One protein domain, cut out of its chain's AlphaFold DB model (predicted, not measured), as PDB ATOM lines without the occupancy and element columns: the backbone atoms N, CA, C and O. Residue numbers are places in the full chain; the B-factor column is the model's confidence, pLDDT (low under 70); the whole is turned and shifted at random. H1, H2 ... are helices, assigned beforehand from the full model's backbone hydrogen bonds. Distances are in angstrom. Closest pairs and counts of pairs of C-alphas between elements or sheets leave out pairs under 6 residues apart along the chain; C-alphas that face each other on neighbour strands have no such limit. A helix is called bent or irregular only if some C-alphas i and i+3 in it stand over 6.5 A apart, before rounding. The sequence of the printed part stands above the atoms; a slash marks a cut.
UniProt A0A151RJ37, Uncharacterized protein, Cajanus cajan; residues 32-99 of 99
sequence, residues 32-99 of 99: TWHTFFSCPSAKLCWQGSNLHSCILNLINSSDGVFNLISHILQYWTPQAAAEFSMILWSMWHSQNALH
ATOM      1  N   THR A  32     -26.894  14.140 -47.243       80.31
ATOM      2  CA  THR A  32     -26.287  15.384 -46.737       80.31
ATOM      3  C   THR A  32     -25.102  15.120 -45.824       80.31
ATOM      4  O   THR A  32     -24.061  15.761 -45.949       80.31
ATOM      5  N   TRP A  33     -25.234  14.123 -44.958       85.25
ATOM      6  CA  TRP A  33     -24.196  13.747 -44.014       85.25
ATOM      7  C   TRP A  33     -22.971  13.152 -44.712       85.25
ATOM      8  O   TRP A  33     -21.835  13.552 -44.462       85.25
ATOM      9  N   HIS A  34     -23.190  12.240 -45.656       84.75
ATOM     10  CA  HIS A  34     -22.130  11.654 -46.459       84.75
ATOM     11  C   HIS A  34     -21.405  12.727 -47.271       84.75
ATOM     12  O   HIS A  34     -20.182  12.793 -47.255       84.75
ATOM     13  N   THR A  35     -22.161  13.609 -47.923       84.56
ATOM     14  CA  THR A  35     -21.642  14.707 -48.750       84.56
ATOM     15  C   THR A  35     -20.659  15.594 -47.990       84.56
ATOM     16  O   THR A  35     -19.620  15.932 -48.555       84.56
ATOM     17  N   PHE A  36     -20.973  15.956 -46.745       89.06
ATOM     18  CA  PHE A  36     -20.181  16.921 -45.988       89.06
ATOM     19  C   PHE A  36     -19.229  16.308 -44.968       89.06
ATOM     20  O   PHE A  36     -18.248  16.956 -44.642       89.06
ATOM     21  N   PHE A  37     -19.468  15.095 -44.464       89.44
ATOM     22  CA  PHE A  37     -18.725  14.578 -43.306       89.44
ATOM     23  C   PHE A  37     -18.169  13.166 -43.504       89.44
ATOM     24  O   PHE A  37     -17.023  12.905 -43.146       89.44
ATOM     25  N   SER A  38     -18.944  12.243 -44.086       87.31
ATOM     26  CA  SER A  38     -18.520  10.827 -44.155       87.31
ATOM     27  C   SER A  38     -17.794  10.438 -45.444       87.31
ATOM     28  O   SER A  38     -17.041   9.463 -45.440       87.31
ATOM     29  N   CYS A  39     -17.966  11.189 -46.536       89.44
ATOM     30  CA  CYS A  39     -17.272  10.943 -47.799       89.44
ATOM     31  C   CYS A  39     -15.748  11.063 -47.613       89.44
ATOM     32  O   CYS A  39     -15.299  12.047 -47.024       89.44
ATOM     33  N   PRO A  40     -14.932  10.140 -48.161       89.81
ATOM     34  CA  PRO A  40     -13.472  10.243 -48.116       89.81
ATOM     35  C   PRO A  40     -12.940  11.602 -48.586       89.81
ATOM     36  O   PRO A  40     -12.088  12.189 -47.927       89.81
ATOM     37  N   SER A  41     -13.498  12.159 -49.667       88.62
ATOM     38  CA  SER A  41     -13.116  13.496 -50.141       88.62
ATOM     39  C   SER A  41     -13.455  14.594 -49.130       88.62
ATOM     40  O   SER A  41     -12.683  15.530 -48.968       88.62
ATOM     41  N   ALA A  42     -14.590  14.480 -48.437       90.44
ATOM     42  CA  ALA A  42     -14.975  15.444 -47.413       90.44
ATOM     43  C   ALA A  42     -14.062  15.344 -46.181       90.44
ATOM     44  O   ALA A  42     -13.642  16.368 -45.649       90.44
ATOM     45  N   LYS A  43     -13.680  14.124 -45.776       91.56
ATOM     46  CA  LYS A  43     -12.706  13.900 -44.698       91.56
ATOM     47  C   LYS A  43     -11.360  14.558 -45.004       91.56
ATOM     48  O   LYS A  43     -10.826  15.230 -44.131       91.56
ATOM     49  N   LEU A  44     -10.865  14.442 -46.240       91.56
ATOM     50  CA  LEU A  44      -9.634  15.119 -46.670       91.56
ATOM     51  C   LEU A  44      -9.748  16.649 -46.573       91.56
ATOM     52  O   LEU A  44      -8.830  17.305 -46.088       91.56
ATOM     53  N   CYS A  45     -10.885  17.225 -46.982       91.75
ATOM     54  CA  CYS A  45     -11.118  18.664 -46.837       91.75
ATOM     55  C   CYS A  45     -11.113  19.106 -45.367       91.75
ATOM     56  O   CYS A  45     -10.526  20.136 -45.048       91.75
ATOM     57  N   TRP A  46     -11.725  18.330 -44.464       94.19
ATOM     58  CA  TRP A  46     -11.683  18.639 -43.034       94.19
ATOM     59  C   TRP A  46     -10.284  18.494 -42.452       94.19
ATOM     60  O   TRP A  46      -9.874  19.374 -41.706       94.19
ATOM     61  N   GLN A  47      -9.543  17.446 -42.820       93.44
ATOM     62  CA  GLN A  47      -8.158  17.221 -42.389       93.44
ATOM     63  C   GLN A  47      -7.219  18.370 -42.768       93.44
ATOM     64  O   GLN A  47      -6.326  18.698 -41.995       93.44
ATOM     65  N   GLY A  48      -7.433  18.994 -43.927       91.19
ATOM     66  CA  GLY A  48      -6.669  20.167 -44.360       91.19
ATOM     67  C   GLY A  48      -7.106  21.491 -43.725       91.19
ATOM     68  O   GLY A  48      -6.501  22.519 -44.013       91.19
ATOM     69  N   SER A  49      -8.160  21.499 -42.904       91.75
ATOM     70  CA  SER A  49      -8.697  22.717 -42.291       91.75
ATOM     71  C   SER A  49      -8.240  22.888 -40.844       91.75
ATOM     72  O   SER A  49      -8.080  21.916 -40.104       91.75
ATOM     73  N   ASN A  50      -8.170  24.139 -40.389       91.81
ATOM     74  CA  ASN A  50      -7.921  24.463 -38.978       91.81
ATOM     75  C   ASN A  50      -9.060  24.012 -38.041       91.81
ATOM     76  O   ASN A  50      -8.911  24.029 -36.823       91.81
ATOM     77  N   LEU A  51     -10.199  23.591 -38.603       91.56
ATOM     78  CA  LEU A  51     -11.398  23.183 -37.873       91.56
ATOM     79  C   LEU A  51     -11.500  21.664 -37.677       91.56
ATOM     80  O   LEU A  51     -12.460  21.200 -37.060       91.56
ATOM     81  N   HIS A  52     -10.528  20.893 -38.179       92.06
ATOM     82  CA  HIS A  52     -10.547  19.428 -38.193       92.06
ATOM     83  C   HIS A  52     -10.915  18.812 -36.836       92.06
ATOM     84  O   HIS A  52     -11.878  18.050 -36.736       92.06
ATOM     85  N   SER A  53     -10.169  19.168 -35.787       88.94
ATOM     86  CA  SER A  53     -10.328  18.591 -34.449       88.94
ATOM     87  C   SER A  53     -11.685  18.934 -33.833       88.94
ATOM     88  O   SER A  53     -12.325  18.076 -33.227       88.94
ATOM     89  N   CYS A  54     -12.155  20.168 -34.032       89.69
ATOM     90  CA  CYS A  54     -13.451  20.621 -33.532       89.69
ATOM     91  C   CYS A  54     -14.599  19.882 -34.235       89.69
ATOM     92  O   CYS A  54     -15.511  19.377 -33.581       89.69
ATOM     93  N   ILE A  55     -14.524  19.771 -35.565       89.75
ATOM     94  CA  ILE A  55     -15.528  19.097 -36.396       89.75
ATOM     95  C   ILE A  55     -15.617  17.608 -36.073       89.75
ATOM     96  O   ILE A  55     -16.721  17.095 -35.928       89.75
ATOM     97  N   LEU A  56     -14.488  16.914 -35.918       89.44
ATOM     98  CA  LEU A  56     -14.474  15.486 -35.586       89.44
ATOM     99  C   LEU A  56     -15.218  15.179 -34.287       89.44
ATOM    100  O   LEU A  56     -15.992  14.224 -34.237       89.44
ATOM    101  N   ASN A  57     -15.013  15.999 -33.254       88.25
ATOM    102  CA  ASN A  57     -15.704  15.824 -31.981       88.25
ATOM    103  C   ASN A  57     -17.223  16.002 -32.141       88.25
ATOM    104  O   ASN A  57     -18.005  15.180 -31.670       88.25
ATOM    105  N   LEU A  58     -17.627  17.035 -32.886       87.00
ATOM    106  CA  LEU A  58     -19.028  17.357 -33.163       87.00
ATOM    107  C   LEU A  58     -19.738  16.302 -34.015       87.00
ATOM    108  O   LEU A  58     -20.878  15.960 -33.720       87.00
ATOM    109  N   ILE A  59     -19.070  15.760 -35.037       87.12
ATOM    110  CA  ILE A  59     -19.604  14.690 -35.895       87.12
ATOM    111  C   ILE A  59     -19.981  13.466 -35.054       87.12
ATOM    112  O   ILE A  59     -21.037  12.879 -35.279       87.12
ATOM    113  N   ASN A  60     -19.141  13.094 -34.084       82.50
ATOM    114  CA  ASN A  60     -19.376  11.924 -33.235       82.50
ATOM    115  C   ASN A  60     -20.514  12.135 -32.226       82.50
ATOM    116  O   ASN A  60     -21.122  11.161 -31.789       82.50
ATOM    117  N   SER A  61     -20.798  13.384 -31.847       81.62
ATOM    118  CA  SER A  61     -21.819  13.718 -30.849       81.62
ATOM    119  C   SER A  61     -23.147  14.197 -31.439       81.62
ATOM    120  O   SER A  61     -24.128  14.307 -30.708       81.62
ATOM    121  N   SER A  62     -23.196  14.560 -32.723       81.38
ATOM    122  CA  SER A  62     -24.383  15.173 -33.327       81.38
ATOM    123  C   SER A  62     -25.321  14.151 -33.966       81.38
ATOM    124  O   SER A  62     -24.900  13.356 -34.804       81.38
ATOM    125  N   ASP A  63     -26.616  14.267 -33.675       79.94
ATOM    126  CA  ASP A  63     -27.679  13.528 -34.364       79.94
ATOM    127  C   ASP A  63     -28.122  14.273 -35.637       79.94
ATOM    128  O   ASP A  63     -29.177  14.909 -35.704       79.94
ATOM    129  N   GLY A  64     -27.234  14.295 -36.634       81.31
ATOM    130  CA  GLY A  64     -27.519  14.806 -37.974       81.31
ATOM    131  C   GLY A  64     -27.011  16.217 -38.293       81.31
ATOM    132  O   GLY A  64     -26.629  17.016 -37.438       81.31
ATOM    133  N   VAL A  65     -27.018  16.528 -39.598       84.38
ATOM    134  CA  VAL A  65     -26.391  17.738 -40.170       84.38
ATOM    135  C   VAL A  65     -26.992  19.027 -39.612       84.38
ATOM    136  O   VAL A  65     -26.264  19.979 -39.353       84.38
ATOM    137  N   PHE A  66     -28.313  19.073 -39.421       85.19
ATOM    138  CA  PHE A  66     -28.985  20.280 -38.938       85.19
ATOM    139  C   PHE A  66     -28.572  20.628 -37.505       85.19
ATOM    140  O   PHE A  66     -28.251  21.779 -37.227       85.19
ATOM    141  N   ASN A  67     -28.516  19.629 -36.622       86.81
ATOM    142  CA  ASN A  67     -28.109  19.820 -35.233       86.81
ATOM    143  C   ASN A  67     -26.647  20.268 -35.140       86.81
ATOM    144  O   ASN A  67     -26.340  21.186 -34.383       86.81
ATOM    145  N   LEU A  68     -25.769  19.691 -35.967       90.06
ATOM    146  CA  LEU A  68     -24.366  20.097 -36.047       90.06
ATOM    147  C   LEU A  68     -24.221  21.551 -36.521       90.06
ATOM    148  O   LEU A  68     -23.528  22.335 -35.875       90.06
ATOM    149  N   ILE A  69     -24.900  21.936 -37.609       89.06
ATOM    150  CA  ILE A  69     -24.855  23.315 -38.124       89.06
ATOM    151  C   ILE A  69     -25.421  24.292 -37.091       89.06
ATOM    152  O   ILE A  69     -24.805  25.319 -36.824       89.06
ATOM    153  N   SER A  70     -26.565  23.967 -36.483       88.94
ATOM    154  CA  SER A  70     -27.194  24.802 -35.455       88.94
ATOM    155  C   SER A  70     -26.255  25.026 -34.267       88.94
ATOM    156  O   SER A  70     -26.070  26.160 -33.832       88.94
ATOM    157  N   HIS A  71     -25.589  23.968 -33.793       91.75
ATOM    158  CA  HIS A  71     -24.615  24.067 -32.711       91.75
ATOM    159  C   HIS A  71     -23.434  24.972 -33.089       91.75
ATOM    160  O   HIS A  71     -23.059  25.857 -32.325       91.75
ATOM    161  N   ILE A  72     -22.866  24.803 -34.285       90.88
ATOM    162  CA  ILE A  72     -21.748  25.640 -34.740       90.88
ATOM    163  C   ILE A  72     -22.166  27.111 -34.819       90.88
ATOM    164  O   ILE A  72     -21.465  27.971 -34.298       90.88
ATOM    165  N   LEU A  73     -23.330  27.408 -35.398       89.94
ATOM    166  CA  LEU A  73     -23.815  28.785 -35.518       89.94
ATOM    167  C   LEU A  73     -24.143  29.437 -34.165       89.94
ATOM    168  O   LEU A  73     -24.103  30.660 -34.070       89.94
ATOM    169  N   GLN A  74     -24.470  28.651 -33.136       93.50
ATOM    170  CA  GLN A  74     -24.777  29.160 -31.795       93.50
ATOM    171  C   GLN A  74     -23.541  29.343 -30.911       93.50
ATOM    172  O   GLN A  74     -23.484  30.303 -30.147       93.50
ATOM    173  N   TYR A  75     -22.578  28.419 -30.976       92.88
ATOM    174  CA  TYR A  75     -21.499  28.333 -29.985       92.88
ATOM    175  C   TYR A  75     -20.121  28.726 -30.518       92.88
ATOM    176  O   TYR A  75     -19.214  28.970 -29.723       92.88
ATOM    177  N   TRP A  76     -19.918  28.766 -31.836       93.94
ATOM    178  CA  TRP A  76     -18.620  29.136 -32.398       93.94
ATOM    179  C   TRP A  76     -18.490  30.643 -32.590       93.94
ATOM    180  O   TRP A  76     -19.470  31.378 -32.700       93.94
ATOM    181  N   THR A  77     -17.243  31.110 -32.668       95.31
ATOM    182  CA  THR A  77     -16.973  32.503 -33.026       95.31
ATOM    183  C   THR A  77     -17.450  32.788 -34.455       95.31
ATOM    184  O   THR A  77     -17.419  31.888 -35.303       95.31
ATOM    185  N   PRO A  78     -17.827  34.039 -34.780       94.00
ATOM    186  CA  PRO A  78     -18.257  34.401 -36.131       94.00
ATOM    187  C   PRO A  78     -17.234  34.031 -37.211       94.00
ATOM    188  O   PRO A  78     -17.609  33.579 -38.289       94.00
ATOM    189  N   GLN A  79     -15.939  34.161 -36.906       93.69
ATOM    190  CA  GLN A  79     -14.862  33.769 -37.813       93.69
ATOM    191  C   GLN A  79     -14.848  32.256 -38.066       93.69
ATOM    192  O   GLN A  79     -14.834  31.833 -39.220       93.69
ATOM    193  N   ALA A  80     -14.910  31.434 -37.016       92.00
ATOM    194  CA  ALA A  80     -14.913  29.981 -37.166       92.00
ATOM    195  C   ALA A  80     -16.188  29.481 -37.872       92.00
ATOM    196  O   ALA A  80     -16.126  28.576 -38.705       92.00
ATOM    197  N   ALA A  81     -17.339  30.103 -37.600       93.69
ATOM    198  CA  ALA A  81     -18.590  29.820 -38.300       93.69
ATOM    199  C   ALA A  81     -18.523  30.197 -39.794       93.69
ATOM    200  O   ALA A  81     -19.052  29.468 -40.641       93.69
ATOM    201  N   ALA A  82     -17.847  31.298 -40.139       94.00
ATOM    202  CA  ALA A  82     -17.615  31.698 -41.525       94.00
ATOM    203  C   ALA A  82     -16.681  30.717 -42.249       94.00
ATOM    204  O   ALA A  82     -17.019  30.255 -43.339       94.00
ATOM    205  N   GLU A  83     -15.559  30.331 -41.633       94.00
ATOM    206  CA  GLU A  83     -14.641  29.319 -42.176       94.00
ATOM    207  C   GLU A  83     -15.357  27.981 -42.415       94.00
ATOM    208  O   GLU A  83     -15.275  27.410 -43.505       94.00
ATOM    209  N   PHE A  84     -16.146  27.523 -41.440       94.06
ATOM    210  CA  PHE A  84     -16.990  26.334 -41.567       94.06
ATOM    211  C   PHE A  84     -17.963  26.438 -42.752       94.06
ATOM    212  O   PHE A  84     -18.058  25.522 -43.576       94.06
ATOM    213  N   SER A  85     -18.657  27.573 -42.870       92.94
ATOM    214  CA  SER A  85     -19.623  27.824 -43.944       92.94
ATOM    215  C   SER A  85     -18.952  27.853 -45.319       92.94
ATOM    216  O   SER A  85     -19.492  27.297 -46.276       92.94
ATOM    217  N   MET A  86     -17.754  28.431 -45.422       93.94
ATOM    218  CA  MET A  86     -16.971  28.468 -46.660       93.94
ATOM    219  C   MET A  86     -16.513  27.076 -47.095       93.94
ATOM    220  O   MET A  86     -16.555  26.764 -48.286       93.94
ATOM    221  N   ILE A  87     -16.122  26.214 -46.153       93.06
ATOM    222  CA  ILE A  87     -15.754  24.823 -46.451       93.06
ATOM    223  C   ILE A  87     -16.973  24.050 -46.968       93.06
ATOM    224  O   ILE A  87     -16.891  23.419 -48.026       93.06
ATOM    225  N   LEU A  88     -18.120  24.146 -46.283       91.50
ATOM    226  CA  LEU A  88     -19.377  23.534 -46.732       91.50
ATOM    227  C   LEU A  88     -19.775  24.013 -48.131       91.50
ATOM    228  O   LEU A  88     -20.102  23.200 -49.001       91.50
ATOM    229  N   TRP A  89     -19.726  25.327 -48.358       90.81
ATOM    230  CA  TRP A  89     -20.030  25.921 -49.652       90.81
ATOM    231  C   TRP A  89     -19.070  25.424 -50.729       90.81
ATOM    232  O   TRP A  89     -19.524  25.024 -51.793       90.81
ATOM    233  N   SER A  90     -17.768  25.346 -50.449       90.56
ATOM    234  CA  SER A  90     -16.761  24.854 -51.398       90.56
ATOM    235  C   SER A  90     -16.986  23.385 -51.765       90.56
ATOM    236  O   SER A  90     -16.930  23.021 -52.942       90.56
ATOM    237  N   MET A  91     -17.311  22.537 -50.782       88.81
ATOM    238  CA  MET A  91     -17.669  21.134 -51.020       88.81
ATOM    239  C   MET A  91     -18.918  21.020 -51.896       88.81
ATOM    240  O   MET A  91     -18.939  20.237 -52.848       88.81
ATOM    241  N   TRP A  92     -19.957  21.802 -51.591       85.44
ATOM    242  CA  TRP A  92     -21.196  21.823 -52.363       85.44
ATOM    243  C   TRP A  92     -20.963  22.365 -53.778       85.44
ATOM    244  O   TRP A  92     -21.336  21.715 -54.752       85.44
ATOM    245  N   HIS A  93     -20.283  23.499 -53.921       84.81
ATOM    246  CA  HIS A  93     -19.969  24.128 -55.200       84.81
ATOM    247  C   HIS A  93     -19.155  23.187 -56.089       84.81
ATOM    248  O   HIS A  93     -19.536  22.935 -57.227       84.81
ATOM    249  N   SER A  94     -18.106  22.556 -55.552       82.69
ATOM    250  CA  SER A  94     -17.305  21.574 -56.290       82.69
ATOM    251  C   SER A  94     -18.137  20.377 -56.770       82.69
ATOM    252  O   SER A  94     -17.806  19.757 -57.773       82.69
ATOM    253  N   GLN A  95     -19.219  20.007 -56.075       70.88
ATOM    254  CA  GLN A  95     -20.139  18.971 -56.562       70.88
ATOM    255  C   GLN A  95     -21.066  19.445 -57.680       70.88
ATOM    256  O   GLN A  95     -21.444  18.622 -58.509       70.88
ATOM    257  N   ASN A  96     -21.460  20.717 -57.676       71.00
ATOM    258  CA  ASN A  96     -22.339  21.279 -58.698       71.00
ATOM    259  C   ASN A  96     -21.562  21.682 -59.957       71.00
ATOM    260  O   ASN A  96     -22.108  21.576 -61.039       71.00
ATOM    261  N   ALA A  97     -20.289  22.064 -59.829       68.38
ATOM    262  CA  ALA A  97     -19.414  22.384 -60.960       68.38
ATOM    263  C   ALA A  97     -18.923  21.146 -61.740       68.38
ATOM    264  O   ALA A  97     -18.408  21.276 -62.843       68.38
ATOM    265  N   LEU A  98     -19.051  19.945 -61.163       55.06
ATOM    266  CA  LEU A  98     -18.778  18.667 -61.838       55.06
ATOM    267  C   LEU A  98     -19.997  18.142 -62.630       55.06
ATOM    268  O   LEU A  98     -20.006  16.976 -63.019       55.06
ATOM    269  N   HIS A  99     -21.027  18.969 -62.817       44.00
ATOM    270  CA  HIS A  99     -22.243  18.676 -63.574       44.00
ATOM    271  C   HIS A  99     -22.475  19.736 -64.649       44.00
ATOM    272  O   HIS A  99     -22.221  20.925 -64.363       44.00
TER     273      HIS A  99
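This is residues 32 to 99 of the 99 residues of an uncharacterized protein of Cajanus cajan (UniProt A0A151RJ37). Four short helices, H1 to H4, follow one another round a small ring, with H1 and H4 near each other where the ring closes, and the long last helix, H5, runs over one side of the ring. H5 reaches from the turn after H4 past H1 and H2, and it runs roughly along the longest axis of the whole. The printed part has 68 residues with five named helices in the order H1, H2, H3, H4, H5 and no named strand, and its class is all helix. It is compact, with a radius of gyration of the C-alphas of 11.5 A, and its spans of 35 by 23 by 21 A make an outline that is only just elongated.

The printed part begins with H1, residues 32 to 38, and H2, residues 40 to 47, follows after a tight link of one residue. H1 and H2 touch only at the corner by their link, and only just, with 3 pairs of C-alphas within 8 A; the closest C-alphas are those of Phe 36 and Ala 42, 5.6 A apart. They run the same way at a steep tilt of 67 degrees, only just short of about perpendicular. H3, residues 52 to 61, is close to H2 but not clearly touching it, and the closest C-alphas are those of Trp 46 and His 52, 5.0 A apart. H3 and H2 run opposite ways at a steep tilt of 60 degrees. H4, residues 65 to 75, is close to H3 but not clearly touching, with the C-alphas of Leu 58 and Leu 68 closest at 6.7 A. H3 and H4 run opposite ways at a steep tilt of 59 degrees. H4 is also close to H1 but not clearly touching, with the C-alphas of Trp 33 and Val 65 closest at 6.0 A; their lines are about perpendicular, at 75 degrees. H5, residues 78 to 96, touches H1 with its residues 88 to 92 alone. The closest C-alphas there are those of Phe 36 and Leu 88, 6.7 A apart, and the two lines are about perpendicular, at 73 degrees. H5 is close to H4 but not clearly touching, with the C-alphas of Leu 73 and Ala 81 closest at 6.0 A, and they run opposite ways at a shallow tilt of 26 degrees. H2 and H4 are apart, and so are H3 and H5. In H1, H2, H3, H4 and H5 every pair of O i and N i+4 is within hydrogen-bond range.

H1 runs from Thr 32, whose C-alpha is at (-26.287, 15.384, -46.737), to Ser 38. It is irregular, but only just: C-alphas 35 and 38 are 6.8 A apart. H2 runs from Pro 40 to Gln 47. H3 runs from His 52 to Ser 61 and measures 14.6 A from first to last C-alpha. H4 runs from Val 65, at (-26.391, 17.738, -40.170), to Tyr 75 and measures 15.5 A. H5, the longest helix with 19 residues, measures 26.4 A from Pro 78 to Asn 96, whose C-alpha is at (-22.339, 21.279, -58.698).

The two C-alphas farthest apart are those of Tyr 75 and His 99, 35.0 A, while the first and last printed C-alphas are 17.6 A apart. The printed part has no cut, and its four links are tight. It ends at residue 99, the chain's last residue. The mean pLDDT of the printed part is 87.3, and residues 97 to 99, after H5, are under 70, where the model's confidence is low.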